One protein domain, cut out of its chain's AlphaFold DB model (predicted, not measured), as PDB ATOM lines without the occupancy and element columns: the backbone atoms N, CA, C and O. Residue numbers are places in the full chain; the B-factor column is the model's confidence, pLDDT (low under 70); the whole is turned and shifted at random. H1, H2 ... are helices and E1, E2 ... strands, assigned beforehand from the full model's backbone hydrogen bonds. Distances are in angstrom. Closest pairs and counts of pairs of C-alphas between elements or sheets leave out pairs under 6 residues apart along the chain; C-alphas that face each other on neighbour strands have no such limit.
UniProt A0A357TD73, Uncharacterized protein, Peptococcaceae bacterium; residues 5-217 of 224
ATOM      1  N   SER A   5     -54.606 -19.308   5.405       97.25
ATOM      2  CA  SER A   5     -54.254 -20.415   6.287       97.25
ATOM      3  C   SER A   5     -53.567 -19.880   7.539       97.25
ATOM      4  O   SER A   5     -52.855 -18.870   7.495       97.25
ATOM      5  N   VAL A   6     -53.784 -20.570   8.655       98.25
ATOM      6  CA  VAL A   6     -53.070 -20.351   9.911       98.25
ATOM      7  C   VAL A   6     -52.488 -21.689  10.343       98.25
ATOM      8  O   VAL A   6     -53.194 -22.696  10.323       98.25
ATOM      9  N   ILE A   7     -51.218 -21.706  10.742       98.69
ATOM     10  CA  ILE A   7     -50.561 -22.885  11.320       98.69
ATOM     11  C   ILE A   7     -49.926 -22.537  12.663       98.69
ATOM     12  O   ILE A   7     -49.636 -21.374  12.944       98.69
ATOM     13  N   MET A   8     -49.666 -23.562  13.470       98.56
ATOM     14  CA  MET A   8     -48.824 -23.459  14.655       98.56
ATOM     15  C   MET A   8     -47.603 -24.360  14.490       98.56
ATOM     16  O   MET A   8     -47.712 -25.496  14.032       98.56
ATOM     17  N   THR A   9     -46.437 -23.854  14.866       98.62
ATOM     18  CA  THR A   9     -45.186 -24.611  14.915       98.62
ATOM     19  C   THR A   9     -44.348 -24.122  16.099       98.62
ATOM     20  O   THR A   9     -44.827 -23.370  16.948       98.62
ATOM     21  N   SER A  10     -43.106 -24.573  16.197       98.25
ATOM     22  CA  SER A  10     -42.223 -24.245  17.312       98.25
ATOM     23  C   SER A  10     -40.779 -24.121  16.856       98.25
ATOM     24  O   SER A  10     -40.414 -24.749  15.865       98.25
ATOM     25  N   ASN A  11     -39.973 -23.412  17.648       98.06
ATOM     26  CA  ASN A  11     -38.531 -23.216  17.527       98.06
ATOM     27  C   ASN A  11     -38.062 -22.545  16.223       98.06
ATOM     28  O   ASN A  11     -38.843 -22.225  15.325       98.06
ATOM     29  N   ALA A  12     -36.749 -22.312  16.131       98.31
ATOM     30  CA  ALA A  12     -36.129 -21.655  14.984       98.31
ATOM     31  C   ALA A  12     -36.351 -22.406  13.661       98.31
ATOM     32  O   ALA A  12     -36.557 -21.768  12.632       98.31
ATOM     33  N   SER A  13     -36.376 -23.744  13.671       98.62
ATOM     34  CA  SER A  13     -36.660 -24.533  12.466       98.62
ATOM     35  C   SER A  13     -38.094 -24.350  11.991       98.62
ATOM     36  O   SER A  13     -38.323 -24.198  10.792       98.62
ATOM     37  N   GLY A  14     -39.060 -24.346  12.917       98.62
ATOM     38  CA  GLY A  14     -40.457 -24.061  12.594       98.62
ATOM     39  C   GLY A  14     -40.625 -22.656  12.019       98.62
ATOM     40  O   GLY A  14     -41.257 -22.494  10.976       98.62
ATOM     41  N   ALA A  15     -39.983 -21.664  12.645       98.81
ATOM     42  CA  ALA A  15     -39.974 -20.278  12.180       98.81
ATOM     43  C   ALA A  15     -39.396 -20.146  10.759       98.81
ATOM     44  O   ALA A  15     -40.025 -19.560   9.877       98.81
ATOM     45  N   TYR A  16     -38.228 -20.748  10.524       98.81
ATOM     46  CA  TYR A  16     -37.548 -20.751   9.231       98.81
ATOM     47  C   TYR A  16     -38.396 -21.409   8.138       98.81
ATOM     48  O   TYR A  16     -38.591 -20.831   7.070       98.81
ATOM     49  N   ASN A  17     -38.940 -22.601   8.397       98.75
ATOM     50  CA  ASN A  17     -39.733 -23.328   7.406       98.75
ATOM     51  C   ASN A  17     -41.028 -22.582   7.059       98.75
ATOM     52  O   ASN A  17     -41.354 -22.450   5.883       98.75
ATOM     53  N   ALA A  18     -41.724 -22.018   8.050       98.75
ATOM     54  CA  ALA A  18     -42.902 -21.190   7.800       98.75
ATOM     55  C   ALA A  18     -42.570 -19.951   6.951       98.75
ATOM     56  O   ALA A  18     -43.295 -19.611   6.013       98.75
ATOM     57  N   ALA A  19     -41.440 -19.301   7.231       98.69
ATOM     58  CA  ALA A  19     -40.970 -18.170   6.443       98.69
ATOM     59  C   ALA A  19     -40.645 -18.560   4.991       98.69
ATOM     60  O   ALA A  19     -41.020 -17.843   4.062       98.69
ATOM     61  N   LYS A  20     -40.024 -19.727   4.769       98.56
ATOM     62  CA  LYS A  20     -39.749 -20.270   3.426       98.56
ATOM     63  C   LYS A  20     -41.016 -20.570   2.625       98.56
ATOM     64  O   LYS A  20     -41.002 -20.388   1.411       98.56
ATOM     65  N   GLU A  21     -42.092 -20.958   3.299       98.25
ATOM     66  CA  GLU A  21     -43.435 -21.130   2.726       98.25
ATOM     67  C   GLU A  21     -44.145 -19.780   2.468       98.25
ATOM     68  O   GLU A  21     -45.264 -19.726   1.956       98.25
ATOM     69  N   GLY A  22     -43.509 -18.656   2.811       97.94
ATOM     70  CA  GLY A  22     -44.025 -17.313   2.567       97.94
ATOM     71  C   GLY A  22     -45.094 -16.865   3.559       97.94
ATOM     72  O   GLY A  22     -45.887 -15.987   3.211       97.94
ATOM     73  N   PHE A  23     -45.133 -17.445   4.761       98.69
ATOM     74  CA  PHE A  23     -46.022 -17.025   5.842       98.69
ATOM     75  C   PHE A  23     -45.486 -15.754   6.517       98.69
ATOM     76  O   PHE A  23     -44.280 -15.505   6.559       98.69
ATOM     77  N   ILE A  24     -46.390 -14.959   7.088       98.44
ATOM     78  CA  ILE A  24     -46.031 -14.064   8.191       98.44
ATOM     79  C   ILE A  24     -45.790 -14.923   9.422       98.44
ATOM     80  O   ILE A  24     -46.550 -15.855   9.688       98.44
ATOM     81  N   VAL A  25     -44.753 -14.595  10.182       98.88
ATOM     82  CA  VAL A  25     -44.383 -15.338  11.385       98.88
ATOM     83  C   VAL A  25     -44.711 -14.507  12.621       98.88
ATOM     84  O   VAL A  25     -44.257 -13.376  12.753       98.88
ATOM     85  N   ALA A  26     -45.496 -15.071  13.532       98.75
ATOM     86  CA  ALA A  26     -45.771 -14.514  14.848       98.75
ATOM     87  C   ALA A  26     -45.012 -15.327  15.903       98.75
ATOM     88  O   ALA A  26     -45.375 -16.470  16.182       98.75
ATOM     89  N   VAL A  27     -43.949 -14.757  16.468       98.81
ATOM     90  CA  VAL A  27     -43.152 -15.391  17.525       98.81
ATOM     91  C   VAL A  27     -43.837 -15.190  18.874       98.81
ATOM     92  O   VAL A  27     -44.277 -14.085  19.198       98.81
ATOM     93  N   VAL A  28     -43.914 -16.267  19.653       98.75
ATOM     94  CA  VAL A  28     -44.444 -16.291  21.016       98.75
ATOM     95  C   VAL A  28     -43.375 -16.858  21.945       98.75
ATOM     96  O   VAL A  28     -43.065 -18.044  21.895       98.75
ATOM     97  N   ASP A  29     -42.817 -15.980  22.768       98.06
ATOM     98  CA  ASP A  29     -41.813 -16.246  23.804       98.06
ATOM     99  C   ASP A  29     -42.276 -15.532  25.081       98.06
ATOM    100  O   ASP A  29     -42.139 -14.308  25.215       98.06
ATOM    101  N   VAL A  30     -42.936 -16.271  25.973       95.81
ATOM    102  CA  VAL A  30     -43.584 -15.684  27.153       95.81
ATOM    103  C   VAL A  30     -42.539 -15.182  28.148       95.81
ATOM    104  O   VAL A  30     -42.762 -14.134  28.763       95.81
ATOM    105  N   ILE A  31     -41.417 -15.896  28.282       91.88
ATOM    106  CA  ILE A  31     -40.376 -15.652  29.286       91.88
ATOM    107  C   ILE A  31     -39.018 -15.460  28.591       91.88
ATOM    108  O   ILE A  31     -38.262 -16.402  28.399       91.88
ATOM    109  N   ASP A  32     -38.612 -14.248  28.222       90.62
ATOM    110  CA  ASP A  32     -39.297 -12.960  28.416       90.62
ATOM    111  C   ASP A  32     -39.375 -12.140  27.105       90.62
ATOM    112  O   ASP A  32     -39.823 -10.994  27.125       90.62
ATOM    113  N   MET A  33     -38.929 -12.678  25.954       96.06
ATOM    114  CA  MET A  33     -38.673 -11.873  24.742       96.06
ATOM    115  C   MET A  33     -39.938 -11.226  24.171       96.06
ATOM    116  O   MET A  33     -39.967 -10.006  23.997       96.06
ATOM    117  N   SER A  34     -40.996 -12.003  23.904       97.00
ATOM    118  CA  SER A  34     -42.226 -11.434  23.337       97.00
ATOM    119  C   SER A  34     -42.939 -10.559  24.361       97.00
ATOM    120  O   SER A  34     -43.544  -9.559  23.999       97.00
ATOM    121  N   THR A  35     -42.816 -10.869  25.652       97.75
ATOM    122  CA  THR A  35     -43.342 -10.010  26.719       97.75
ATOM    123  C   THR A  35     -42.644  -8.649  26.765       97.75
ATOM    124  O   THR A  35     -43.322  -7.626  26.853       97.75
ATOM    125  N   SER A  36     -41.315  -8.608  26.647       98.00
ATOM    126  CA  SER A  36     -40.560  -7.355  26.534       98.00
ATOM    127  C   SER A  36     -40.916  -6.592  25.259       98.00
ATOM    128  O   SER A  36     -41.156  -5.390  25.321       98.00
ATOM    129  N   ALA A  37     -41.000  -7.284  24.117       97.88
ATOM    130  CA  ALA A  37     -41.354  -6.687  22.831       97.88
ATOM    131  C   ALA A  37     -42.735  -6.014  22.868       97.88
ATOM    132  O   ALA A  37     -42.879  -4.849  22.503       97.88
ATOM    133  N   GLU A  38     -43.745  -6.716  23.379       97.94
ATOM    134  CA  GLU A  38     -45.100  -6.181  23.512       97.94
ATOM    135  C   GLU A  38     -45.166  -5.014  24.506       97.94
ATOM    136  O   GLU A  38     -45.902  -4.054  24.283       97.94
ATOM    137  N   ALA A  39     -44.368  -5.052  25.576       97.62
ATOM    138  CA  ALA A  39     -44.303  -3.962  26.542       97.62
ATOM    139  C   ALA A  39     -43.699  -2.682  25.944       97.62
ATOM    140  O   ALA A  39     -44.228  -1.596  26.178       97.62
ATOM    141  N   VAL A  40     -42.628  -2.783  25.150       97.56
ATOM    142  CA  VAL A  40     -42.025  -1.598  24.515       97.56
ATOM    143  C   VAL A  40     -42.857  -1.078  23.341       97.56
ATOM    144  O   VAL A  40     -42.902   0.132  23.125       97.56
ATOM    145  N   LEU A  41     -43.581  -1.948  22.625       96.88
ATOM    146  CA  LEU A  41     -44.577  -1.521  21.636       96.88
ATOM    147  C   LEU A  41     -45.689  -0.697  22.295       96.88
ATOM    148  O   LEU A  41     -46.082   0.335  21.756       96.88
ATOM    149  N   GLU A  42     -46.145  -1.093  23.486       95.50
ATOM    150  CA  GLU A  42     -47.124  -0.311  24.253       95.50
ATOM    151  C   GLU A  42     -46.578   1.058  24.690       95.50
ATOM    152  O   GLU A  42     -47.322   2.034  24.756       95.50
ATOM    153  N   MET A  43     -45.268   1.161  24.926       95.12
ATOM    154  CA  MET A  43     -44.596   2.441  25.184       95.12
ATOM    155  C   MET A  43     -44.391   3.298  23.927       95.12
ATOM    156  O   MET A  43     -43.951   4.445  24.028       95.12
ATOM    157  N   GLY A  44     -44.719   2.777  22.745       96.62
ATOM    158  CA  GLY A  44     -44.598   3.490  21.480       96.62
ATOM    159  C   GLY A  44     -43.264   3.291  20.765       96.62
ATOM    160  O   GLY A  44     -42.875   4.172  19.996       96.62
ATOM    161  N   ALA A  45     -42.563   2.174  20.994       97.75
ATOM    162  CA  ALA A  45     -41.500   1.736  20.088       97.75
ATOM    163  C   ALA A  45     -42.046   1.621  18.655       97.75
ATOM    164  O   ALA A  45     -43.184   1.196  18.446       97.75
ATOM    165  N   VAL A  46     -41.250   2.022  17.663       97.12
ATOM    166  CA  VAL A  46     -41.718   2.107  16.268       97.12
ATOM    167  C   VAL A  46     -41.585   0.794  15.513       97.12
ATOM    168  O   VAL A  46     -42.348   0.556  14.579       97.12
ATOM    169  N   GLU A  47     -40.618  -0.041  15.890       97.56
ATOM    170  CA  GLU A  47     -40.400  -1.353  15.288       97.56
ATOM    171  C   GLU A  47     -39.594  -2.254  16.227       97.56
ATOM    172  O   GLU A  47     -38.728  -1.780  16.971       97.56
ATOM    173  N   ILE A  48     -39.867  -3.558  16.153       98.12
ATOM    174  CA  ILE A  48     -39.171  -4.595  16.913       98.12
ATOM    175  C   ILE A  48     -38.483  -5.562  15.959       98.12
ATOM    176  O   ILE A  48     -39.089  -6.088  15.028       98.12
ATOM    177  N   TYR A  49     -37.230  -5.868  16.267       98.81
ATOM    178  CA  TYR A  49     -36.481  -6.964  15.676       98.81
ATOM    179  C   TYR A  49     -36.096  -7.983  16.746       98.81
ATOM    180  O   TYR A  49     -35.921  -7.637  17.914       98.81
ATOM    181  N   GLY A  50     -35.907  -9.235  16.340       98.62
ATOM    182  CA  GLY A  50     -35.308 -10.280  17.163       98.62
ATOM    183  C   GLY A  50     -34.090 -10.887  16.472       98.62
ATOM    184  O   GLY A  50     -34.105 -11.092  15.259       98.62
ATOM    185  N   ALA A  51     -33.032 -11.138  17.239       98.75
ATOM    186  CA  ALA A  51     -31.768 -11.660  16.731       98.75
ATOM    187  C   ALA A  51     -31.225 -12.780  17.624       98.75
ATOM    188  O   ALA A  51     -31.441 -12.783  18.839       98.75
ATOM    189  N   SER A  52     -30.472 -13.703  17.030       98.38
ATOM    190  CA  SER A  52     -29.752 -14.720  17.789       98.38
ATOM    191  C   SER A  52     -28.494 -14.136  18.464       98.38
ATOM    192  O   SER A  52     -27.835 -13.266  17.886       98.38
ATOM    193  N   PRO A  53     -28.104 -14.594  19.666       98.12
ATOM    194  CA  PRO A  53     -26.874 -14.146  20.313       98.12
ATOM    195  C   PRO A  53     -25.602 -14.603  19.590       98.12
ATOM    196  O   PRO A  53     -25.573 -15.587  18.847       98.12
ATOM    197  N   ALA A  54     -24.496 -13.914  19.866       97.88
ATOM    198  CA  ALA A  54     -23.176 -14.256  19.357       97.88
ATOM    199  C   ALA A  54     -22.800 -15.715  19.667       97.88
ATOM    200  O   ALA A  54     -22.808 -16.145  20.820       97.88
ATOM    201  N   GLY A  55     -22.424 -16.470  18.632       94.25
ATOM    202  CA  GLY A  55     -21.966 -17.856  18.766       94.25
ATOM    203  C   GLY A  55     -23.065 -18.883  19.058       94.25
ATOM    204  O   GLY A  55     -22.743 -20.066  19.197       94.25
ATOM    205  N   PHE A  56     -24.335 -18.472  19.122       95.19
ATOM    206  CA  PHE A  56     -25.454 -19.390  19.298       95.19
ATOM    207  C   PHE A  56     -25.660 -20.235  18.032       95.19
ATOM    208  O   PHE A  56     -25.445 -19.769  16.911       95.19
ATOM    209  N   LYS A  57     -26.022 -21.511  18.199       94.62
ATOM    210  CA  LYS A  57     -26.163 -22.462  17.087       94.62
ATOM    211  C   LYS A  57     -27.540 -23.098  17.105       94.62
ATOM    212  O   LYS A  57     -27.951 -23.678  18.103       94.62
ATOM    213  N   VAL A  58     -28.192 -23.061  15.952       96.38
ATOM    214  CA  VAL A  58     -29.462 -23.735  15.673       96.38
ATOM    215  C   VAL A  58     -29.358 -24.478  14.340       96.38
ATOM    216  O   VAL A  58     -28.474 -24.168  13.540       96.38
ATOM    217  N   PRO A  59     -30.213 -25.480  14.073       96.81
ATOM    218  CA  PRO A  59     -30.123 -26.304  12.860       96.81
ATOM    219  C   PRO A  59     -30.585 -25.596  11.571       96.81
ATOM    220  O   PRO A  59     -30.745 -26.249  10.543       96.81
ATOM    221  N   VAL A  60     -30.803 -24.279  11.608       98.19
ATOM    222  CA  VAL A  60     -31.223 -23.459  10.464       98.19
ATOM    223  C   VAL A  60     -30.367 -22.196  10.349       98.19
ATOM    224  O   VAL A  60     -29.772 -21.776  11.344       98.19
ATOM    225  N   PRO A  61     -30.277 -21.579   9.155       98.12
ATOM    226  CA  PRO A  61     -29.545 -20.331   8.981       98.12
ATOM    227  C   PRO A  61     -30.084 -19.210   9.874       98.12
ATOM    228  O   PRO A  61     -31.289 -18.973   9.935       98.12
ATOM    229  N   ILE A  62     -29.158 -18.498  10.506       98.56
ATOM    230  CA  ILE A  62     -29.378 -17.264  11.261       98.56
ATOM    231  C   ILE A  62     -28.316 -16.250  10.840       98.56
ATOM    232  O   ILE A  62     -27.213 -16.626  10.432       98.56
ATOM    233  N   ASN A  63     -28.643 -14.966  10.913       98.56
ATOM    234  CA  ASN A  63     -27.731 -13.877  10.598       98.56
ATOM    235  C   ASN A  63     -28.062 -12.651  11.469       98.56
ATOM    236  O   ASN A  63     -28.677 -11.691  10.986       98.56
ATOM    237  N   PRO A  64     -27.627 -12.654  12.741       98.75
ATOM    238  CA  PRO A  64     -27.901 -11.553  13.661       98.75
ATOM    239  C   PRO A  64     -27.254 -10.234  13.227       98.75
ATOM    240  O   PRO A  64     -27.781  -9.161  13.518       98.75
ATOM    241  N   GLU A  65     -26.154 -10.279  12.469       98.81
ATOM    242  CA  GLU A  65     -25.581  -9.076  11.859       98.81
ATOM    243  C   GLU A  65     -26.526  -8.472  10.811       98.81
ATOM    244  O   GLU A  65     -26.752  -7.262  10.799       98.81
ATOM    245  N   GLY A  66     -27.142  -9.308   9.971       98.69
ATOM    246  CA  GLY A  66     -28.158  -8.884   9.006       98.69
ATOM    247  C   GLY A  66     -29.388  -8.268   9.673       98.69
ATOM    248  O   GLY A  66     -29.880  -7.238   9.213       98.69
ATOM    249  N   VAL A  67     -29.836  -8.841  10.797       98.88
ATOM    250  CA  VAL A  67     -30.912  -8.254  11.614       98.88
ATOM    251  C   VAL A  67     -30.500  -6.879  12.142       98.88
ATOM    252  O   VAL A  67     -31.249  -5.915  11.992       98.88
ATOM    253  N   GLY A  68     -29.295  -6.762  12.708       98.88
ATOM    254  CA  GLY A  68     -28.769  -5.486  13.195       98.88
ATOM    255  C   GLY A  68     -28.671  -4.429  12.094       98.88
ATOM    256  O   GLY A  68     -29.045  -3.277  12.301       98.88
ATOM    257  N   PHE A  69     -28.230  -4.817  10.896       98.88
ATOM    258  CA  PHE A  69     -28.173  -3.916   9.748       98.88
ATOM    259  C   PHE A  69     -29.565  -3.430   9.327       98.88
ATOM    260  O   PHE A  69     -29.750  -2.233   9.105       98.88
ATOM    261  N   ALA A  70     -30.552  -4.330   9.262       98.81
ATOM    262  CA  ALA A  70     -31.930  -3.974   8.934       98.81
ATOM    263  C   ALA A  70     -32.542  -3.026   9.976       98.81
ATOM    264  O   ALA A  70     -33.097  -1.994   9.606       98.81
ATOM    265  N   ALA A  71     -32.367  -3.320  11.268       98.81
ATOM    266  CA  ALA A  71     -32.794  -2.436  12.351       98.81
ATOM    267  C   ALA A  71     -32.124  -1.057  12.253       98.81
ATOM    268  O   ALA A  71     -32.790  -0.033  12.385       98.81
ATOM    269  N   GLY A  72     -30.823  -1.028  11.944       98.81
ATOM    270  CA  GLY A  72     -30.061   0.188  11.667       98.81
ATOM    271  C   GLY A  72     -30.653   1.031  10.541       98.81
ATOM    272  O   GLY A  72     -30.810   2.239  10.692       98.81
ATOM    273  N   LYS A  73     -31.029   0.408   9.419       98.75
ATOM    274  CA  LYS A  73     -31.682   1.120   8.312       98.75
ATOM    275  C   LYS A  73     -33.044   1.674   8.707       98.75
ATOM    276  O   LYS A  73     -33.284   2.852   8.465       98.75
ATOM    277  N   THR A  74     -33.860   0.893   9.404       98.69
ATOM    278  CA  THR A  74     -35.150   1.366   9.922       98.69
ATOM    279  C   THR A  74     -34.980   2.544  10.876       98.69
ATOM    280  O   THR A  74     -35.731   3.508  10.790       98.69
ATOM    281  N   ALA A  75     -33.978   2.517  11.755       98.62
ATOM    282  CA  ALA A  75     -33.723   3.615  12.681       98.62
ATOM    283  C   ALA A  75     -33.356   4.915  11.946       98.62
ATOM    284  O   ALA A  75     -33.908   5.969  12.252       98.62
ATOM    285  N   LEU A  76     -32.508   4.832  10.913       98.50
ATOM    286  CA  LEU A  76     -32.171   5.986  10.073       98.50
ATOM    287  C   LEU A  76     -33.382   6.514   9.293       98.50
ATOM    288  O   LEU A  76     -33.594   7.719   9.251       98.50
ATOM    289  N   GLU A  77     -34.197   5.630   8.712       98.31
ATOM    290  CA  GLU A  77     -35.429   6.007   8.000       98.31
ATOM    291  C   GLU A  77     -36.470   6.676   8.910       98.31
ATOM    292  O   GLU A  77     -37.306   7.447   8.439       98.31
ATOM    293  N   LYS A  78     -36.446   6.359  10.208       97.81
ATOM    294  CA  LYS A  78     -37.337   6.922  11.229       97.81
ATOM    295  C   LYS A  78     -36.705   8.062  12.027       97.81
ATOM    296  O   LYS A  78     -37.349   8.544  12.953       97.81
ATOM    297  N   GLU A  79     -35.484   8.473  11.677       97.81
ATOM    298  CA  GLU A  79     -34.722   9.526  12.361       97.81
ATOM    299  C   GLU A  79     -34.635   9.298  13.881       97.81
ATOM    300  O   GLU A  79     -34.860  10.195  14.691       97.81
ATOM    301  N   THR A  80     -34.339   8.058  14.274       97.81
ATOM    302  CA  THR A  80     -34.339   7.618  15.672       97.81
ATOM    303  C   THR A  80     -33.137   6.732  16.001       97.81
ATOM    304  O   THR A  80     -32.365   6.346  15.120       97.81
ATOM    305  N   GLY A  81     -32.967   6.413  17.283       97.75
ATOM    306  CA  GLY A  81     -31.927   5.513  17.773       97.75
ATOM    307  C   GLY A  81     -32.420   4.088  18.008       97.75
ATOM    308  O   GLY A  81     -33.603   3.762  17.848       97.75
ATOM    309  N   ILE A  82     -31.481   3.225  18.402       98.81
ATOM    310  CA  ILE A  82     -31.750   1.818  18.706       98.81
ATOM    311  C   ILE A  82     -31.471   1.511  20.171       98.81
ATOM    312  O   ILE A  82     -30.404   1.844  20.689       98.81
ATOM    313  N   ILE A  83     -32.390   0.793  20.814       98.69
ATOM    314  CA  ILE A  83     -32.157   0.163  22.117       98.69
ATOM    315  C   ILE A  83     -32.121  -1.352  21.929       98.69
ATOM    316  O   ILE A  83     -33.015  -1.944  21.327       98.69
ATOM    317  N   ILE A  84     -31.080  -1.995  22.448       98.75
ATOM    318  CA  ILE A  84     -30.940  -3.449  22.396       98.75
ATOM    319  C   ILE A  84     -31.411  -4.040  23.725       98.75
ATOM    320  O   ILE A  84     -30.959  -3.626  24.789       98.75
ATOM    321  N   ILE A  85     -32.293  -5.030  23.668       98.38
ATOM    322  CA  ILE A  85     -32.683  -5.849  24.817       98.38
ATOM    323  C   ILE A  85     -31.877  -7.144  24.738       98.38
ATOM    324  O   ILE A  85     -31.888  -7.795  23.701       98.38
ATOM    325  N   SER A  86     -31.173  -7.530  25.799       97.75
ATOM    326  CA  SER A  86     -30.297  -8.707  25.779       97.75
ATOM    327  C   SER A  86     -30.359  -9.518  27.061       97.75
ATOM    328  O   SER A  86     -30.578  -9.009  28.159       97.75
ATOM    329  N   GLU A  87     -30.066 -10.800  26.927       93.00
ATOM    330  CA  GLU A  87     -29.720 -11.683  28.040       93.00
ATOM    331  C   GLU A  87     -28.231 -11.566  28.416       93.00
ATOM    332  O   GLU A  87     -27.434 -11.152  27.566       93.00
ATOM    333  N   PRO A  88     -27.840 -11.950  29.648       91.31
ATOM    334  CA  PRO A  88     -28.705 -12.465  30.714       91.31
ATOM    335  C   PRO A  88     -29.468 -11.365  31.470       91.31
ATOM    336  O   PRO A  88     -29.061 -10.200  31.539       91.31
ATOM    337  N   ARG A  89     -30.582 -11.764  32.096       88.75
ATOM    338  CA  ARG A  89     -31.379 -10.914  32.994       88.75
ATOM    339  C   ARG A  89     -30.555 -10.402  34.176       88.75
ATOM    340  O   ARG A  89     -30.559  -9.209  34.458       88.75
ATOM    341  N   VAL A  90     -29.801 -11.293  34.815       88.38
ATOM    342  CA  VAL A  90     -28.830 -10.970  35.869       88.38
ATOM    343  C   VAL A  90     -27.440 -11.276  35.329       88.38
ATOM    344  O   VAL A  90     -27.186 -12.398  34.908       88.38
ATOM    345  N   GLY A  91     -26.564 -10.277  35.306       89.94
ATOM    346  CA  GLY A  91     -25.228 -10.370  34.718       89.94
ATOM    347  C   GLY A  91     -24.676  -8.991  34.377       89.94
ATOM    348  O   GLY A  91     -25.347  -7.977  34.616       89.94
ATOM    349  N   THR A  92     -23.457  -8.954  33.841       93.88
ATOM    350  CA  THR A  92     -22.755  -7.698  33.554       93.88
ATOM    351  C   THR A  92     -23.110  -7.136  32.182       93.88
ATOM    352  O   THR A  92     -23.533  -7.855  31.271       93.88
ATOM    353  N   ASP A  93     -22.900  -5.835  32.003       93.94
ATOM    354  CA  ASP A  93     -23.131  -5.180  30.716       93.94
ATOM    355  C   ASP A  93     -22.129  -5.650  29.655       93.94
ATOM    356  O   ASP A  93     -22.480  -5.773  28.483       93.94
ATOM    357  N   GLU A  94     -20.907  -6.021  30.051       95.50
ATOM    358  CA  GLU A  94     -19.920  -6.620  29.149       95.50
ATOM    359  C   GLU A  94     -20.364  -7.983  28.617       95.50
ATOM    360  O   GLU A  94     -19.988  -8.362  27.506       95.50
ATOM    361  N   GLU A  95     -21.119  -8.754  29.400       95.88
ATOM    362  CA  GLU A  95     -21.666 -10.035  28.960       95.88
ATOM    363  C   GLU A  95     -22.785  -9.825  27.934       95.88
ATOM    364  O   GLU A  95     -22.728 -10.397  26.842       95.88
ATOM    365  N   ARG A  96     -23.738  -8.928  28.225       97.31
ATOM    366  CA  ARG A  96     -24.803  -8.552  27.277       97.31
ATOM    367  C   ARG A  96     -24.223  -8.006  25.979       97.31
ATOM    368  O   ARG A  96     -24.603  -8.434  24.892       97.31
ATOM    369  N   LYS A  97     -23.242  -7.108  26.081       97.62
ATOM    370  CA  LYS A  97     -22.561  -6.524  24.923       97.62
ATOM    371  C   LYS A  97     -21.882  -7.590  24.068       97.62
ATOM    372  O   LYS A  97     -22.041  -7.566  22.852       97.62
ATOM    373  N   ARG A  98     -21.186  -8.552  24.686       97.88
ATOM    374  CA  ARG A  98     -20.568  -9.682  23.971       97.88
ATOM    375  C   ARG A  98     -21.601 -10.532  23.236       97.88
ATOM    376  O   ARG A  98     -21.375 -10.886  22.083       97.88
ATOM    377  N   ARG A  99     -22.743 -10.818  23.865       97.88
ATOM    378  CA  ARG A  99     -23.853 -11.555  23.237       97.88
ATOM    379  C   ARG A  99     -24.472 -10.791  22.064       97.88
ATOM    380  O   ARG A  99     -24.889 -11.414  21.096       97.88
ATOM    381  N   CYS A 100     -24.466  -9.462  22.106       98.50
ATOM    382  CA  CYS A 100     -24.996  -8.603  21.047       98.50
ATOM    383  C   CYS A 100     -24.001  -8.283  19.923       98.50
ATOM    384  O   CYS A 100     -24.375  -7.578  18.989       98.50
ATOM    385  N   GLU A 101     -22.747  -8.742  19.994       98.56
ATOM    386  CA  GLU A 101     -21.668  -8.262  19.118       98.56
ATOM    387  C   GLU A 101     -22.020  -8.293  17.610       98.56
ATOM    388  O   GLU A 101     -21.849  -7.258  16.962       98.56
ATOM    389  N   PRO A 102     -22.604  -9.367  17.036       98.62
ATOM    390  CA  PRO A 102     -23.011  -9.363  15.627       98.62
ATOM    391  C   PRO A 102     -24.073  -8.303  15.308       98.62
ATOM    392  O   PRO A 102     -23.961  -7.589  14.315       98.62
ATOM    393  N   VAL A 103     -25.082  -8.144  16.170       98.88
ATOM    394  CA  VAL A 103     -26.135  -7.128  16.007       98.88
ATOM    395  C   VAL A 103     -25.532  -5.726  16.049       98.88
ATOM    396  O   VAL A 103     -25.826  -4.900  15.186       98.88
ATOM    397  N   ILE A 104     -24.638  -5.470  17.008       98.81
ATOM    398  CA  ILE A 104     -23.919  -4.196  17.143       98.81
ATOM    399  C   ILE A 104     -23.122  -3.895  15.869       98.81
ATOM    400  O   ILE A 104     -23.137  -2.762  15.388       98.81
ATOM    401  N   GLN A 105     -22.436  -4.893  15.308       98.81
ATOM    402  CA  GLN A 105     -21.695  -4.746  14.055       98.81
ATOM    403  C   GLN A 105     -22.624  -4.404  12.887       98.81
ATOM    404  O   GLN A 105     -22.325  -3.477  12.136       98.81
ATOM    405  N   GLY A 106     -23.767  -5.084  12.772       98.88
ATOM    406  CA  GLY A 106     -24.787  -4.792  11.766       98.88
ATOM    407  C   GLY A 106     -25.319  -3.361  11.858       98.88
ATOM    408  O   GLY A 106     -25.315  -2.630  10.866       98.88
ATOM    409  N   ILE A 107     -25.694  -2.925  13.062       98.88
ATOM    410  CA  ILE A 107     -26.190  -1.565  13.321       98.88
ATOM    411  C   ILE A 107     -25.133  -0.517  12.947       98.88
ATOM    412  O   ILE A 107     -25.426   0.441  12.225       98.88
ATOM    413  N   LYS A 108     -23.879  -0.724  13.368       98.56
ATOM    414  CA  LYS A 108     -22.762   0.170  13.027       98.56
ATOM    415  C   LYS A 108     -22.510   0.232  11.524       98.56
ATOM    416  O   LYS A 108     -22.279   1.317  10.999       98.56
ATOM    417  N   LYS A 109     -22.588  -0.902  10.817       98.69
ATOM    418  CA  LYS A 109     -22.470  -0.955   9.349       98.69
ATOM    419  C   LYS A 109     -23.591  -0.179   8.655       98.69
ATOM    420  O   LYS A 109     -23.360   0.400   7.597       98.69
ATOM    421  N   ALA A 110     -24.791  -0.147   9.232       98.50
ATOM    422  CA  ALA A 110     -25.894   0.649   8.702       98.50
ATOM    423  C   ALA A 110     -25.699   2.160   8.912       98.50
ATOM    424  O   ALA A 110     -26.231   2.926   8.104       98.50
ATOM    425  N   GLY A 111     -24.922   2.550   9.933       98.31
ATOM    426  CA  GLY A 111     -24.630   3.932  10.321       98.31
ATOM    427  C   GLY A 111     -25.526   4.485  11.436       98.31
ATOM    428  O   GLY A 111     -25.524   5.691  11.652       98.31
ATOM    429  N   ALA A 112     -26.304   3.635  12.114       98.38
ATOM    430  CA  ALA A 112     -27.242   4.057  13.157       98.38
ATOM    431  C   ALA A 112     -26.615   4.066  14.561       98.38
ATOM    432  O   ALA A 112     -25.631   3.373  14.836       98.38
ATOM    433  N   GLU A 113     -27.218   4.844  15.458       98.06
ATOM    434  CA  GLU A 113     -26.784   4.990  16.845       98.06
ATOM    435  C   GLU A 113     -27.449   3.955  17.767       98.06
ATOM    436  O   GLU A 113     -28.658   3.721  17.709       98.06
ATOM    437  N   ILE A 114     -26.646   3.351  18.649       98.56
ATOM    438  CA  ILE A 114     -27.122   2.476  19.726       98.56
ATOM    439  C   ILE A 114     -27.157   3.303  21.008       98.56
ATOM    440  O   ILE A 114     -26.105   3.656  21.537       98.56
ATOM    441  N   LEU A 115     -28.357   3.577  21.512       97.94
ATOM    442  CA  LEU A 115     -28.586   4.406  22.696       97.94
ATOM    443  C   LEU A 115     -28.428   3.632  24.007       97.94
ATOM    444  O   LEU A 115     -28.166   4.222  25.052       97.94
ATOM    445  N   GLY A 116     -28.566   2.306  23.972       97.25
ATOM    446  CA  GLY A 116     -28.394   1.479  25.159       97.25
ATOM    447  C   GLY A 116     -28.520  -0.015  24.898       97.25
ATOM    448  O   GLY A 116     -29.082  -0.448  23.890       97.25
ATOM    449  N   ILE A 117     -27.992  -0.797  25.841       98.00
ATOM    450  CA  ILE A 117     -28.194  -2.244  25.936       98.00
ATOM    451  C   ILE A 117     -28.763  -2.516  27.327       98.00
ATOM    452  O   ILE A 117     -28.119  -2.198  28.323       98.00
ATOM    453  N   VAL A 118     -29.961  -3.087  27.397       97.38
ATOM    454  CA  VAL A 118     -30.693  -3.329  28.648       97.38
ATOM    455  C   VAL A 118     -31.016  -4.819  28.823       97.38
ATOM    456  O   VAL A 118     -31.123  -5.542  27.830       97.38
ATOM    457  N   PRO A 119     -31.163  -5.324  30.062       97.31
ATOM    458  CA  PRO A 119     -31.554  -6.711  30.305       97.31
ATOM    459  C   PRO A 119     -32.970  -7.029  29.808       97.31
ATOM    460  O   PRO A 119     -33.870  -6.204  29.921       97.31
ATOM    461  N   ASN A 120     -33.197  -8.262  29.347       96.44
ATOM    462  CA  ASN A 120     -34.538  -8.789  29.073       96.44
ATOM    463  C   ASN A 120     -35.307  -9.034  30.390       96.44
ATOM    464  O   ASN A 120     -34.980  -9.970  31.121       96.44
ATOM    465  N   LEU A 121     -36.281  -8.173  30.719       95.44
ATOM    466  CA  LEU A 121     -37.033  -8.201  31.990       95.44
ATOM    467  C   LEU A 121     -38.556  -8.371  31.822       95.44
ATOM    468  O   LEU A 121     -39.319  -8.094  32.754       95.44
ATOM    469  N   GLY A 122     -39.023  -8.769  30.642       95.25
ATOM    470  CA  GLY A 122     -40.447  -8.831  30.330       95.25
ATOM    471  C   GLY A 122     -41.100  -7.456  30.502       95.25
ATOM    472  O   GLY A 122     -40.551  -6.433  30.104       95.25
ATOM    473  N   ALA A 123     -42.254  -7.403  31.168       94.69
ATOM    474  CA  ALA A 123     -43.005  -6.161  31.380       94.69
ATOM    475  C   ALA A 123     -42.230  -5.071  32.153       94.69
ATOM    476  O   ALA A 123     -42.513  -3.879  32.013       94.69
ATOM    477  N   GLU A 124     -41.238  -5.465  32.954       95.06
ATOM    478  CA  GLU A 124     -40.435  -4.549  33.770       95.06
ATOM    479  C   GLU A 124     -39.382  -3.787  32.950       95.06
ATOM    480  O   GLU A 124     -38.804  -2.821  33.450       95.06
ATOM    481  N   ILE A 125     -39.182  -4.154  31.675       94.94
ATOM    482  CA  ILE A 125     -38.311  -3.430  30.735       94.94
ATOM    483  C   ILE A 125     -38.665  -1.939  30.665       94.94
ATOM    484  O   ILE A 125     -37.791  -1.087  30.535       94.94
ATOM    485  N   THR A 126     -39.947  -1.625  30.849       93.06
ATOM    486  CA  THR A 126     -40.513  -0.274  30.770       93.06
ATOM    487  C   THR A 126     -39.960   0.712  31.800       93.06
ATOM    488  O   THR A 126     -40.161   1.915  31.673       93.06
ATOM    489  N   LYS A 127     -39.236   0.219  32.810       94.06
ATOM    490  CA  LYS A 127     -38.581   1.029  33.847       94.06
ATOM    491  C   LYS A 127     -37.115   1.344  33.540       94.06
ATOM    492  O   LYS A 127     -36.497   2.084  34.299       94.06
ATOM    493  N   LEU A 128     -36.542   0.752  32.490       93.75
ATOM    494  CA  LEU A 128     -35.098   0.788  32.235       93.75
ATOM    495  C   LEU A 128     -34.667   1.870  31.244       93.75
ATOM    496  O   LEU A 128     -33.534   2.335  31.316       93.75
ATOM    497  N   ALA A 129     -35.539   2.235  30.306       93.75
ATOM    498  CA  ALA A 129     -35.255   3.213  29.263       93.75
ATOM    499  C   ALA A 129     -36.557   3.799  28.694       93.75
ATOM    500  O   ALA A 129     -37.637   3.237  28.892       93.75
ATOM    501  N   ASP A 130     -36.446   4.910  27.965       94.81
ATOM    502  CA  ASP A 130     -37.542   5.427  27.146       94.81
ATOM    503  C   ASP A 130     -37.505   4.768  25.763       94.81
ATOM    504  O   ASP A 130     -36.562   4.947  24.995       94.81
ATOM    505  N   PHE A 131     -38.533   3.980  25.463       97.25
ATOM    506  CA  PHE A 131     -38.661   3.262  24.195       97.25
ATOM    507  C   PHE A 131     -39.511   4.008  23.169       97.25
ATOM    508  O   PHE A 131     -39.626   3.559  22.028       97.25
ATOM    509  N   LYS A 132     -40.123   5.136  23.543       97.69
ATOM    510  CA  LYS A 132     -41.023   5.861  22.654       97.69
ATOM    511  C   LYS A 132     -40.266   6.378  21.433       97.69
ATOM    512  O   LYS A 132     -39.280   7.098  21.549       97.69
ATOM    513  N   GLY A 133     -40.749   6.032  20.243       97.94
ATOM    514  CA  GLY A 133     -40.111   6.424  18.990       97.94
ATOM    515  C   GLY A 133     -38.884   5.589  18.619       97.94
ATOM    516  O   GLY A 133     -38.319   5.825  17.557       97.94
ATOM    517  N   MET A 134     -38.457   4.635  19.451       98.38
ATOM    518  CA  MET A 134     -37.210   3.891  19.249       98.38
ATOM    519  C   MET A 134     -37.419   2.635  18.408       98.38
ATOM    520  O   MET A 134     -38.469   1.990  18.472       98.38
ATOM    521  N   VAL A 135     -36.389   2.259  17.647       98.69
ATOM    522  CA  VAL A 135     -36.268   0.900  17.107       98.69
ATOM    523  C   VAL A 135     -35.640   0.021  18.183       98.69
ATOM    524  O   VAL A 135     -34.705   0.430  18.871       98.69
ATOM    525  N   VAL A 136     -36.143  -1.197  18.345       98.75
ATOM    526  CA  VAL A 136     -35.667  -2.101  19.392       98.75
ATOM    527  C   VAL A 136     -35.239  -3.432  18.790       98.75
ATOM    528  O   VAL A 136     -35.914  -3.972  17.917       98.75
ATOM    529  N   VAL A 137     -34.116  -3.975  19.266       98.88
ATOM    530  CA  VAL A 137     -33.632  -5.308  18.873       98.88
ATOM    531  C   VAL A 137     -33.513  -6.192  20.106       98.88
ATOM    532  O   VAL A 137     -32.728  -5.892  21.000       98.88
ATOM    533  N   ALA A 138     -34.270  -7.285  20.162       98.56
ATOM    534  CA  ALA A 138     -34.198  -8.266  21.239       98.56
ATOM    535  C   ALA A 138     -33.266  -9.432  20.865       98.56
ATOM    536  O   ALA A 138     -33.546 -10.211  19.955       98.56
ATOM    537  N   VAL A 139     -32.151  -9.549  21.583       98.69
ATOM    538  CA  VAL A 139     -31.115 -10.572  21.409       98.69
ATOM    539  C   VAL A 139     -31.284 -11.640  22.490       98.69
ATOM    540  O   VAL A 139     -30.845 -11.455  23.629       98.69
ATOM    541  N   THR A 140     -31.954 -12.744  22.151       98.00
ATOM    542  CA  THR A 140     -32.303 -13.813  23.109       98.00
ATOM    543  C   THR A 140     -32.123 -15.205  22.510       98.00
ATOM    544  O   THR A 140     -32.267 -15.390  21.300       98.00
ATOM    545  N   ASP A 141     -31.814 -16.189  23.360       96.44
ATOM    546  CA  ASP A 141     -31.487 -17.558  22.930       96.44
ATOM    547  C   ASP A 141     -32.632 -18.228  22.146       96.44
ATOM    548  O   ASP A 141     -32.376 -18.895  21.142       96.44
ATOM    549  N   SER A 142     -33.891 -18.025  22.560       96.44
ATOM    550  CA  SER A 142     -35.069 -18.660  21.941       96.44
ATOM    551  C   SER A 142     -35.822 -17.717  21.000       96.44
ATOM    552  O   SER A 142     -35.698 -17.852  19.782       96.44
ATOM    553  N   GLY A 143     -36.587 -16.748  21.521       97.94
ATOM    554  CA  GLY A 143     -37.436 -15.870  20.708       97.94
ATOM    555  C   GLY A 143     -36.666 -15.029  19.694       97.94
ATOM    556  O   GLY A 143     -37.066 -14.958  18.533       97.94
ATOM    557  N   GLY A 144     -35.533 -14.448  20.095       98.38
ATOM    558  CA  GLY A 144     -34.639 -13.700  19.214       98.38
ATOM    559  C   GLY A 144     -34.102 -14.574  18.086       98.38
ATOM    560  O   GLY A 144     -34.181 -14.190  16.925       98.38
ATOM    561  N   THR A 145     -33.657 -15.791  18.397       98.50
ATOM    562  CA  THR A 145     -33.194 -16.763  17.395       98.50
ATOM    563  C   THR A 145     -34.307 -17.237  16.449       98.50
ATOM    564  O   THR A 145     -34.068 -17.388  15.251       98.50
ATOM    565  N   ALA A 146     -35.529 -17.458  16.943       98.75
ATOM    566  CA  ALA A 146     -36.667 -17.826  16.096       98.75
ATOM    567  C   ALA A 146     -37.066 -16.681  15.153       98.75
ATOM    568  O   ALA A 146     -37.326 -16.912  13.970       98.75
ATOM    569  N   PHE A 147     -37.054 -15.447  15.662       98.81
ATOM    570  CA  PHE A 147     -37.267 -14.250  14.858       98.81
ATOM    571  C   PHE A 147     -36.193 -14.124  13.777       98.81
ATOM    572  O   PHE A 147     -36.530 -13.974  12.606       98.81
ATOM    573  N   ASP A 148     -34.918 -14.222  14.157       98.81
ATOM    574  CA  ASP A 148     -33.757 -14.131  13.266       98.81
ATOM    575  C   ASP A 148     -33.882 -15.098  12.083       98.81
ATOM    576  O   ASP A 148     -33.793 -14.695  10.920       98.81
ATOM    577  N   ALA A 149     -34.173 -16.368  12.385       98.81
ATOM    578  CA  ALA A 149     -34.306 -17.419  11.388       98.81
ATOM    579  C   ALA A 149     -35.449 -17.135  10.396       98.81
ATOM    580  O   ALA A 149     -35.272 -17.281   9.186       98.81
ATOM    581  N   ALA A 150     -36.612 -16.694  10.888       98.88
ATOM    582  CA  ALA A 150     -37.743 -16.334  10.034       98.88
ATOM    583  C   ALA A 150     -37.472 -15.069   9.202       98.88
ATOM    584  O   ALA A 150     -37.763 -15.036   8.004       98.88
ATOM    585  N   PHE A 151     -36.888 -14.042   9.820       98.81
ATOM    586  CA  PHE A 151     -36.573 -12.773   9.171       98.81
ATOM    587  C   PHE A 151     -35.587 -12.977   8.019       98.81
ATOM    588  O   PHE A 151     -35.850 -12.561   6.890       98.81
ATOM    589  N   ASN A 152     -34.492 -13.698   8.264       98.38
ATOM    590  CA  ASN A 152     -33.490 -13.990   7.240       98.38
ATOM    591  C   ASN A 152     -33.990 -14.960   6.156       98.38
ATOM    592  O   ASN A 152     -33.472 -14.956   5.040       98.38
ATOM    593  N   ALA A 153     -35.028 -15.749   6.439       98.56
ATOM    594  CA  ALA A 153     -35.737 -16.538   5.433       98.56
ATOM    595  C   ALA A 153     -36.734 -15.714   4.589       98.56
ATOM    596  O   ALA A 153     -37.292 -16.249   3.628       98.56
ATOM    597  N   GLY A 154     -36.924 -14.427   4.904       98.06
ATOM    598  CA  GLY A 154     -37.719 -13.475   4.126       98.06
ATOM    599  C   GLY A 154     -39.129 -13.211   4.660       98.06
ATOM    600  O   GLY A 154     -39.933 -12.604   3.950       98.06
ATOM    601  N   ALA A 155     -39.459 -13.652   5.876       98.31
ATOM    602  CA  ALA A 155     -40.758 -13.355   6.474       98.31
ATOM    603  C   ALA A 155     -40.816 -11.948   7.082       98.31
ATOM    604  O   ALA A 155     -39.852 -11.444   7.661       98.31
ATOM    605  N   ARG A 156     -42.015 -11.354   7.051       98.06
ATOM    606  CA  ARG A 156     -42.392 -10.334   8.033       98.06
ATOM    607  C   ARG A 156     -42.625 -11.055   9.358       98.06
ATOM    608  O   ARG A 156     -43.430 -11.986   9.408       98.06
ATOM    609  N   VAL A 157     -41.920 -10.631  10.401       98.75
ATOM    610  CA  VAL A 157     -41.995 -11.249  11.726       98.75
ATOM    611  C   VAL A 157     -42.602 -10.256  12.712       98.75
ATOM    612  O   VAL A 157     -42.247  -9.081  12.704       98.75
ATOM    613  N   LEU A 158     -43.542 -10.724  13.527       98.50
ATOM    614  CA  LEU A 158     -44.157  -9.980  14.625       98.50
ATOM    615  C   LEU A 158     -44.060 -10.800  15.913       98.50
ATOM    616  O   LEU A 158     -43.752 -11.992  15.883       98.50
ATOM    617  N   THR A 159     -44.369 -10.169  17.038       98.38
ATOM    618  CA  THR A 159     -44.467 -10.819  18.348       98.38
ATOM    619  C   THR A 159     -45.907 -10.848  18.843       98.38
ATOM    620  O   THR A 159     -46.738 -10.027  18.452       98.38
ATOM    621  N   ALA A 160     -46.197 -11.802  19.723       97.88
ATOM    622  CA  ALA A 160     -47.382 -11.785  20.565       97.88
ATOM    623  C   ALA A 160     -47.078 -12.460  21.906       97.88
ATOM    624  O   ALA A 160     -46.254 -13.368  21.995       97.88
ATOM    625  N   THR A 161     -47.770 -12.037  22.959       97.56
ATOM    626  CA  THR A 161     -47.671 -12.653  24.286       97.56
ATOM    627  C   THR A 161     -49.043 -12.718  24.946       97.56
ATOM    628  O   THR A 161     -49.950 -11.949  24.624       97.56
ATOM    629  N   VAL A 162     -49.179 -13.635  25.897       97.00
ATOM    630  CA  VAL A 162     -50.336 -13.733  26.801       97.00
ATOM    631  C   VAL A 162     -50.050 -13.106  28.166       97.00
ATOM    632  O   VAL A 162     -50.926 -13.054  29.034       97.00
ATOM    633  N   ALA A 163     -48.819 -12.632  28.372       95.50
ATOM    634  CA  ALA A 163     -48.407 -11.958  29.587       95.50
ATOM    635  C   ALA A 163     -49.024 -10.556  29.701       95.50
ATOM    636  O   ALA A 163     -49.456  -9.920  28.736       95.50
ATOM    637  N   ARG A 164     -49.069 -10.060  30.939       94.06
ATOM    638  CA  ARG A 164     -49.471  -8.681  31.223       94.06
ATOM    639  C   ARG A 164     -48.337  -7.744  30.835       94.06
ATOM    640  O   ARG A 164     -47.185  -8.034  31.137       94.06
ATOM    641  N   VAL A 165     -48.686  -6.608  30.250       93.19
ATOM    642  CA  VAL A 165     -47.769  -5.487  30.007       93.19
ATOM    643  C   VAL A 165     -48.366  -4.229  30.648       93.19
ATOM    644  O   VAL A 165     -49.548  -4.243  31.012       93.19
ATOM    645  N   PRO A 166     -47.601  -3.148  30.865       88.44
ATOM    646  CA  PRO A 166     -48.151  -1.937  31.469       88.44
ATOM    647  C   PRO A 166     -49.407  -1.451  30.738       88.44
ATOM    648  O   PRO A 166     -49.443  -1.400  29.515       88.44
ATOM    649  N   GLY A 167     -50.466  -1.147  31.488       87.25
ATOM    650  CA  GLY A 167     -51.739  -0.684  30.927       87.25
ATOM    651  C   GLY A 167     -52.657  -1.767  30.342       87.25
ATOM    652  O   GLY A 167     -53.814  -1.454  30.078       87.25
ATOM    653  N   LYS A 168     -52.213  -3.029  30.196       87.75
ATOM    654  CA  LYS A 168     -53.019  -4.118  29.609       87.75
ATOM    655  C   LYS A 168     -52.969  -5.419  30.409       87.75
ATOM    656  O   LYS A 168     -51.921  -5.900  30.847       87.75
ATOM    657  N   LYS A 169     -54.131  -6.052  30.571       87.94
ATOM    658  CA  LYS A 169     -54.230  -7.431  31.077       87.94
ATOM    659  C   LYS A 169     -53.802  -8.414  29.985       87.94
ATOM    660  O   LYS A 169     -53.917  -8.117  28.807       87.94
ATOM    661  N   GLY A 170     -53.416  -9.633  30.367       82.50
ATOM    662  CA  GLY A 170     -52.888 -10.633  29.423       82.50
ATOM    663  C   GLY A 170     -53.781 -10.903  28.204       82.50
ATOM    664  O   GLY A 170     -53.293 -10.942  27.080       82.50
ATOM    665  N   LYS A 171     -55.106 -10.982  28.397       91.81
ATOM    666  CA  LYS A 171     -56.065 -11.134  27.287       91.81
ATOM    667  C   LYS A 171     -56.089  -9.918  26.350       91.81
ATOM    668  O   LYS A 171     -56.233 -10.083  25.145       91.81
ATOM    669  N   GLU A 172     -55.958  -8.711  26.894       94.38
ATOM    670  CA  GLU A 172     -55.938  -7.465  26.117       94.38
ATOM    671  C   GLU A 172     -54.625  -7.331  25.335       94.38
ATOM    672  O   GLU A 172     -54.653  -6.937  24.171       94.38
ATOM    673  N   THR A 173     -53.493  -7.721  25.936       95.31
ATOM    674  CA  THR A 173     -52.193  -7.811  25.252       95.31
ATOM    675  C   THR A 173     -52.265  -8.785  24.078       95.31
ATOM    676  O   THR A 173     -51.944  -8.417  22.948       95.31
ATOM    677  N   ALA A 174     -52.766 -10.000  24.326       97.38
ATOM    678  CA  ALA A 174     -52.910 -11.034  23.309       97.38
ATOM    679  C   ALA A 174     -53.808 -10.572  22.152       97.38
ATOM    680  O   ALA A 174     -53.420 -10.681  20.992       97.38
ATOM    681  N   ALA A 175     -54.972  -9.988  22.457       96.94
ATOM    682  CA  ALA A 175     -55.887  -9.462  21.446       96.94
ATOM    683  C   ALA A 175     -55.254  -8.337  20.609       96.94
ATOM    684  O   ALA A 175     -55.419  -8.307  19.390       96.94
ATOM    685  N   ALA A 176     -54.491  -7.431  21.232       96.38
ATOM    686  CA  ALA A 176     -53.791  -6.370  20.512       96.38
ATOM    687  C   ALA A 176     -52.726  -6.927  19.551       96.38
ATOM    688  O   ALA A 176     -52.643  -6.469  18.410       96.38
ATOM    689  N   GLY A 177     -51.948  -7.925  19.984       97.38
ATOM    690  CA  GLY A 177     -50.982  -8.621  19.129       97.38
ATOM    691  C   GLY A 177     -51.649  -9.344  17.962       97.38
ATOM    692  O   GLY A 177     -51.276  -9.133  16.809       97.38
ATOM    693  N   VAL A 178     -52.698 -10.122  18.244       98.31
ATOM    694  CA  VAL A 178     -53.495 -10.847  17.240       98.31
ATOM    695  C   VAL A 178     -54.055  -9.901  16.188       98.31
ATOM    696  O   VAL A 178     -53.899 -10.158  14.996       98.31
ATOM    697  N   LYS A 179     -54.633  -8.772  16.607       97.69
ATOM    698  CA  LYS A 179     -55.153  -7.765  15.684       97.69
ATOM    699  C   LYS A 179     -54.064  -7.255  14.735       97.69
ATOM    700  O   LYS A 179     -54.272  -7.281  13.524       97.69
ATOM    701  N   ARG A 180     -52.888  -6.875  15.253       97.62
ATOM    702  CA  ARG A 180     -51.759  -6.415  14.417       97.62
ATOM    703  C   ARG A 180     -51.287  -7.489  13.437       97.62
ATOM    704  O   ARG A 180     -51.042  -7.186  12.274       97.62
ATOM    705  N   ILE A 181     -51.184  -8.741  13.885       98.38
ATOM    706  CA  ILE A 181     -50.784  -9.874  13.037       98.38
ATOM    707  C   ILE A 181     -51.804 -10.088  11.908       98.38
ATOM    708  O   ILE A 181     -51.421 -10.196  10.742       98.38
ATOM    709  N   CYS A 182     -53.098 -10.111  12.234       97.94
ATOM    710  CA  CYS A 182     -54.181 -10.278  11.268       97.94
ATOM    711  C   CYS A 182     -54.239  -9.129  10.256       97.94
ATOM    712  O   CYS A 182     -54.406  -9.375   9.062       97.94
ATOM    713  N   GLU A 183     -54.100  -7.881  10.708       96.94
ATOM    714  CA  GLU A 183     -54.056  -6.704   9.836       96.94
ATOM    715  C   GLU A 183     -52.876  -6.781   8.862       96.94
ATOM    716  O   GLU A 183     -53.065  -6.592   7.658       96.94
ATOM    717  N   GLU A 184     -51.687  -7.144   9.348       97.25
ATOM    718  CA  GLU A 184     -50.498  -7.300   8.509       97.25
ATOM    719  C   GLU A 184     -50.676  -8.419   7.471       97.25
ATOM    720  O   GLU A 184     -50.402  -8.235   6.282       97.25
ATOM    721  N   ALA A 185     -51.208  -9.563   7.895       97.12
ATOM    722  CA  ALA A 185     -51.465 -10.704   7.025       97.12
ATOM    723  C   ALA A 185     -52.499 -10.394   5.941       97.12
ATOM    724  O   ALA A 185     -52.280 -10.711   4.769       97.12
ATOM    725  N   LYS A 186     -53.594  -9.710   6.295       95.56
ATOM    726  CA  LYS A 186     -54.619  -9.273   5.333       95.56
ATOM    727  C   LYS A 186     -54.055  -8.241   4.357       95.56
ATOM    728  O   LYS A 186     -54.265  -8.377   3.151       95.56
ATOM    729  N   ARG A 187     -53.295  -7.258   4.856       95.25
ATOM    730  CA  ARG A 187     -52.657  -6.205   4.048       95.25
ATOM    731  C   ARG A 187     -51.771  -6.783   2.946       95.25
ATOM    732  O   ARG A 187     -51.824  -6.307   1.816       95.25
ATOM    733  N   HIS A 188     -51.013  -7.832   3.259       95.31
ATOM    734  CA  HIS A 188     -50.078  -8.460   2.316       95.31
ATOM    735  C   HIS A 188     -50.609  -9.729   1.640       95.31
ATOM    736  O   HIS A 188     -49.905 -10.306   0.813       95.31
ATOM    737  N   ARG A 189     -51.839 -10.162   1.956       95.44
ATOM    738  CA  ARG A 189     -52.443 -11.427   1.488       95.44
ATOM    739  C   ARG A 189     -51.540 -12.632   1.767       95.44
ATOM    740  O   ARG A 189     -51.180 -13.390   0.865       95.44
ATOM    741  N   LYS A 190     -51.130 -12.763   3.025       96.88
ATOM    742  CA  LYS A 190     -50.188 -13.780   3.505       96.88
ATOM    743  C   LYS A 190     -50.846 -14.659   4.557       96.88
ATOM    744  O   LYS A 190     -51.677 -14.187   5.320       96.88
ATOM    745  N   ASN A 191     -50.450 -15.925   4.604       98.25
ATOM    746  CA  ASN A 191     -50.833 -16.842   5.677       98.25
ATOM    747  C   ASN A 191     -50.094 -16.494   6.977       98.25
ATOM    748  O   ASN A 191     -49.094 -15.776   6.937       98.25
ATOM    749  N   ILE A 192     -50.562 -17.013   8.114       98.75
ATOM    750  CA  ILE A 192     -49.964 -16.747   9.430       98.75
ATOM    751  C   ILE A 192     -49.418 -18.039  10.036       98.75
ATOM    752  O   ILE A 192     -50.108 -19.053  10.086       98.75
ATOM    753  N   ALA A 193     -48.182 -18.010  10.515       98.88
ATOM    754  CA  ALA A 193     -47.609 -19.068  11.328       98.88
ATOM    755  C   ALA A 193     -47.363 -18.536  12.737       98.88
ATOM    756  O   ALA A 193     -46.593 -17.594  12.917       98.88
ATOM    757  N   VAL A 194     -48.005 -19.141  13.731       98.88
ATOM    758  CA  VAL A 194     -47.729 -18.871  15.145       98.88
ATOM    759  C   VAL A 194     -46.626 -19.815  15.606       98.88
ATOM    760  O   VAL A 194     -46.734 -21.031  15.440       98.88
ATOM    761  N   VAL A 195     -45.551 -19.268  16.160       98.88
ATOM    762  CA  VAL A 195     -44.347 -20.018  16.515       98.88
ATOM    763  C   VAL A 195     -44.082 -19.888  18.005       98.88
ATOM    764  O   VAL A 195     -43.689 -18.822  18.470       98.88
ATOM    765  N   ALA A 196     -44.231 -20.989  18.739       98.75
ATOM    766  CA  ALA A 196     -43.685 -21.094  20.090       98.75
ATOM    767  C   ALA A 196     -42.153 -21.038  20.012       98.75
ATOM    768  O   ALA A 196     -41.545 -21.867  19.331       98.75
ATOM    769  N   ALA A 197     -41.516 -20.071  20.665       97.50
ATOM    770  CA  ALA A 197     -40.082 -19.834  20.524       97.50
ATOM    771  C   ALA A 197     -39.231 -21.033  20.962       97.50
ATOM    772  O   ALA A 197     -38.220 -21.333  20.322       97.50
ATOM    773  N   SER A 198     -39.675 -21.774  21.979       94.81
ATOM    774  CA  SER A 198     -39.073 -23.039  22.394       94.81
ATOM    775  C   SER A 198     -40.081 -24.190  22.357       94.81
ATOM    776  O   SER A 198     -41.170 -24.111  22.913       94.81
ATOM    777  N   SER A 199     -39.691 -25.319  21.755       91.31
ATOM    778  CA  SER A 199     -40.470 -26.569  21.810       91.31
ATOM    779  C   SER A 199     -40.385 -27.278  23.167       91.31
ATOM    780  O   SER A 199     -41.070 -28.273  23.377       91.31
ATOM    781  N   ASN A 200     -39.519 -26.797  24.064       93.75
ATOM    782  CA  ASN A 200     -39.311 -27.359  25.398       93.75
ATOM    783  C   ASN A 200     -39.949 -26.496  26.503       93.75
ATOM    784  O   ASN A 200     -39.958 -26.914  27.659       93.75
ATOM    785  N   ALA A 201     -40.459 -25.310  26.161       95.19
ATOM    786  CA  ALA A 201     -41.144 -24.403  27.075       95.19
ATOM    787  C   ALA A 201     -42.659 -24.613  26.950       95.19
ATOM    788  O   ALA A 201     -43.269 -24.300  25.923       95.19
ATOM    789  N   LEU A 202     -43.278 -25.186  27.983       97.00
ATOM    790  CA  LEU A 202     -44.715 -25.471  27.972       97.00
ATOM    791  C   LEU A 202     -45.533 -24.175  27.902       97.00
ATOM    792  O   LEU A 202     -46.563 -24.121  27.234       97.00
ATOM    793  N   GLU A 203     -45.060 -23.130  28.570       97.44
ATOM    794  CA  GLU A 203     -45.627 -21.790  28.557       97.44
ATOM    795  C   GLU A 203     -45.692 -21.198  27.143       97.44
ATOM    796  O   GLU A 203     -46.736 -20.660  26.775       97.44
ATOM    797  N   ASP A 204     -44.649 -21.377  26.325       98.19
ATOM    798  CA  ASP A 204     -44.620 -20.894  24.941       98.19
ATOM    799  C   ASP A 204     -45.586 -21.683  24.061       98.19
ATOM    800  O   ASP A 204     -46.319 -21.096  23.268       98.19
ATOM    801  N   LEU A 205     -45.627 -23.012  24.212       98.50
ATOM    802  CA  LEU A 205     -46.532 -23.873  23.446       98.50
ATOM    803  C   LEU A 205     -48.003 -23.552  23.738       98.50
ATOM    804  O   LEU A 205     -48.803 -23.403  22.812       98.50
ATOM    805  N   LEU A 206     -48.361 -23.412  25.015       98.38
ATOM    806  CA  LEU A 206     -49.727 -23.082  25.423       98.38
ATOM    807  C   LEU A 206     -50.107 -21.652  25.026       98.38
ATOM    808  O   LEU A 206     -51.229 -21.416  24.574       98.38
ATOM    809  N   ALA A 207     -49.180 -20.699  25.146       98.25
ATOM    810  CA  ALA A 207     -49.406 -19.330  24.700       98.25
ATOM    811  C   ALA A 207     -49.568 -19.251  23.176       98.25
ATOM    812  O   ALA A 207     -50.502 -18.606  22.704       98.25
ATOM    813  N   ALA A 208     -48.732 -19.949  22.404       98.69
ATOM    814  CA  ALA A 208     -48.853 -20.024  20.951       98.69
ATOM    815  C   ALA A 208     -50.196 -20.633  20.531       98.69
ATOM    816  O   ALA A 208     -50.866 -20.088  19.655       98.69
ATOM    817  N   GLN A 209     -50.643 -21.699  21.202       98.62
ATOM    818  CA  GLN A 209     -51.959 -22.287  20.949       98.62
ATOM    819  C   GLN A 209     -53.090 -21.297  21.248       98.62
ATOM    820  O   GLN A 209     -54.053 -21.197  20.487       98.62
ATOM    821  N   TYR A 210     -52.976 -20.537  22.336       98.50
ATOM    822  CA  TYR A 210     -53.959 -19.516  22.676       98.50
ATOM    823  C   TYR A 210     -54.008 -18.388  21.633       98.50
ATOM    824  O   TYR A 210     -55.093 -18.025  21.181       98.50
ATOM    825  N   ILE A 211     -52.851 -17.879  21.196       98.62
ATOM    826  CA  ILE A 211     -52.753 -16.871  20.129       98.62
ATOM    827  C   ILE A 211     -53.322 -17.404  18.809       98.62
ATOM    828  O   ILE A 211     -54.084 -16.702  18.149       98.62
ATOM    829  N   TYR A 212     -53.014 -18.653  18.448       98.69
ATOM    830  CA  TYR A 212     -53.591 -19.323  17.282       98.69
ATOM    831  C   TYR A 212     -55.124 -19.322  17.336       98.69
ATOM    832  O   TYR A 212     -55.768 -18.894  16.381       98.69
ATOM    833  N   ASN A 213     -55.718 -19.719  18.467       98.31
ATOM    834  CA  ASN A 213     -57.174 -19.730  18.632       98.31
ATOM    835  C   ASN A 213     -57.777 -18.323  18.521       98.31
ATOM    836  O   ASN A 213     -58.787 -18.147  17.844       98.31
ATOM    837  N   LEU A 214     -57.133 -17.312  19.110       98.19
ATOM    838  CA  LEU A 214     -57.590 -15.926  18.992       98.19
ATOM    839  C   LEU A 214     -57.560 -15.414  17.544       98.19
ATOM    840  O   LEU A 214     -58.445 -14.659  17.158       98.19
ATOM    841  N   ILE A 215     -56.594 -15.832  16.718       98.19
ATOM    842  CA  ILE A 215     -56.567 -15.486  15.282       98.19
ATOM    843  C   ILE A 215     -57.777 -16.086  14.549       98.19
ATOM    844  O   ILE A 215     -58.336 -15.451  13.648       98.19
ATOM    845  N   LEU A 216     -58.193 -17.300  14.926       96.50
ATOM    846  CA  LEU A 216     -59.400 -17.922  14.377       96.50
ATOM    847  C   LEU A 216     -60.660 -17.160  14.803       96.50
ATOM    848  O   LEU A 216     -61.514 -16.884  13.962       96.50
ATOM    849  N   GLU A 217     -60.752 -16.784  16.081       95.62
ATOM    850  CA  GLU A 217     -61.865 -16.001  16.638       95.62
ATOM    851  C   GLU A 217     -61.961 -14.590  16.030       95.62
ATOM    852  O   GLU A 217     -63.062 -14.120  15.753       95.62
TER     853      GLU A 217
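This is residues 5 to 217 of the 224 residues of an uncharacterized protein of Peptococcaceae bacterium (UniProt A0A357TD73). Two four-stranded parallel sheets, each with helices over both faces, make the two halves of one compact body, with H7 and H2 in the seam between them. The first half has the sheet E1, E8, E2, E7, with H8 and H9 over one face and H1 and H7 over the other; the second has the strongly twisted sheet E3, E6, E4, E5, with H2 over one face and H3, H4 and H5 over the other, while small H6 packs on H2. The 213 printed residues have nine named helices and eight named strands in the order E1 H1 E2 H2 E3 H3 E4 H4 H5 E5 H6 E6 H7 E7 H8 E8 H9, with E1 and E2, then E7 and E8, in the sheet of the first half and E3 to E6 between them along the chain in the sheet of the second. The class is mixed, helices and strands, and the whole is compact, with a radius of gyration of the C-alphas of 15.3 A and spans of 42 by 36 by 33 A.

E1, residues 6 to 10, E8, residues 192 to 196, E2, residues 24 to 28, and E7, residues 157 to 159, stand in that order in one parallel sheet. Within hydrogen-bond range are N 7 and O 192 at 2.9 A, N 26 and O 193 at 2.8 A, and N 158 and O 25 at 2.9 A. H1, residues 11 to 20, and H7, residues 143 to 152, are on the same face and touch, with C-alphas 12 and 146 closest at 4.0 A, at a shallow tilt of 21 degrees, the same way. On the opposite face, H8, residues 170 to 188, and H9, residues 202 to 217, make three layers, helices on both faces of a sheet; they touch at a steep tilt of 59 degrees, C-alphas 178 and 215 closest at 5.9 A, with residues 174 to 182 and 211 to 215 alone. The second parallel sheet runs E3, residues 47 to 51, E6, residues 135 to 139, E4, residues 82 to 86, and E5, residues 114 to 119. Its pairs include N 49 and O 136 at 2.8 A, N 85 and O 137 at 2.8 A, and N 84 and O 116 at 2.9 A. H2, residues 33 to 42, is over E6 at a height over the sheet of 8.8 A; on the opposite face are H3, residues 64 to 77, H4, residues 93 to 99, and H5, residues 101 to 110. H3 and H5 touch, C-alphas 69 and 106 closest at 4.0 A, at a tilt of 37 degrees, only just steep. H7, the hub, touches three helices and stands at this sheet's level, with C-alphas 50 of E3 and 144 closest at 4.0 A. H6, residues 122 to 127, touches H2, C-alphas 36 and 122 closest at 4.1 A. Every O i to N i+4 pair is within hydrogen-bond range in the named helices but H6, which has 0 of 2, and 2 of 3 O i to N i+3 pairs.

E1 begins at C-alpha 6, (-53.070, -20.351, 9.911). From first to last C-alpha H8 is 27.3 A long, H9 22.6 A, H3 19.9 A and E5 14.7 A. H7 begins at C-alpha 143, (-37.436, -15.870, 20.708), and H9 ends at C-alpha 217, (-61.865, -16.001, 16.638).

The two C-alphas farthest apart are those of Glu 94 and Glu 217, at 44.8 A. The printed part has no cut. The link from E3 to H3, residues 52 to 63, is long. The mean pLDDT of the printed part is 97.1, and no printed residue is under 70.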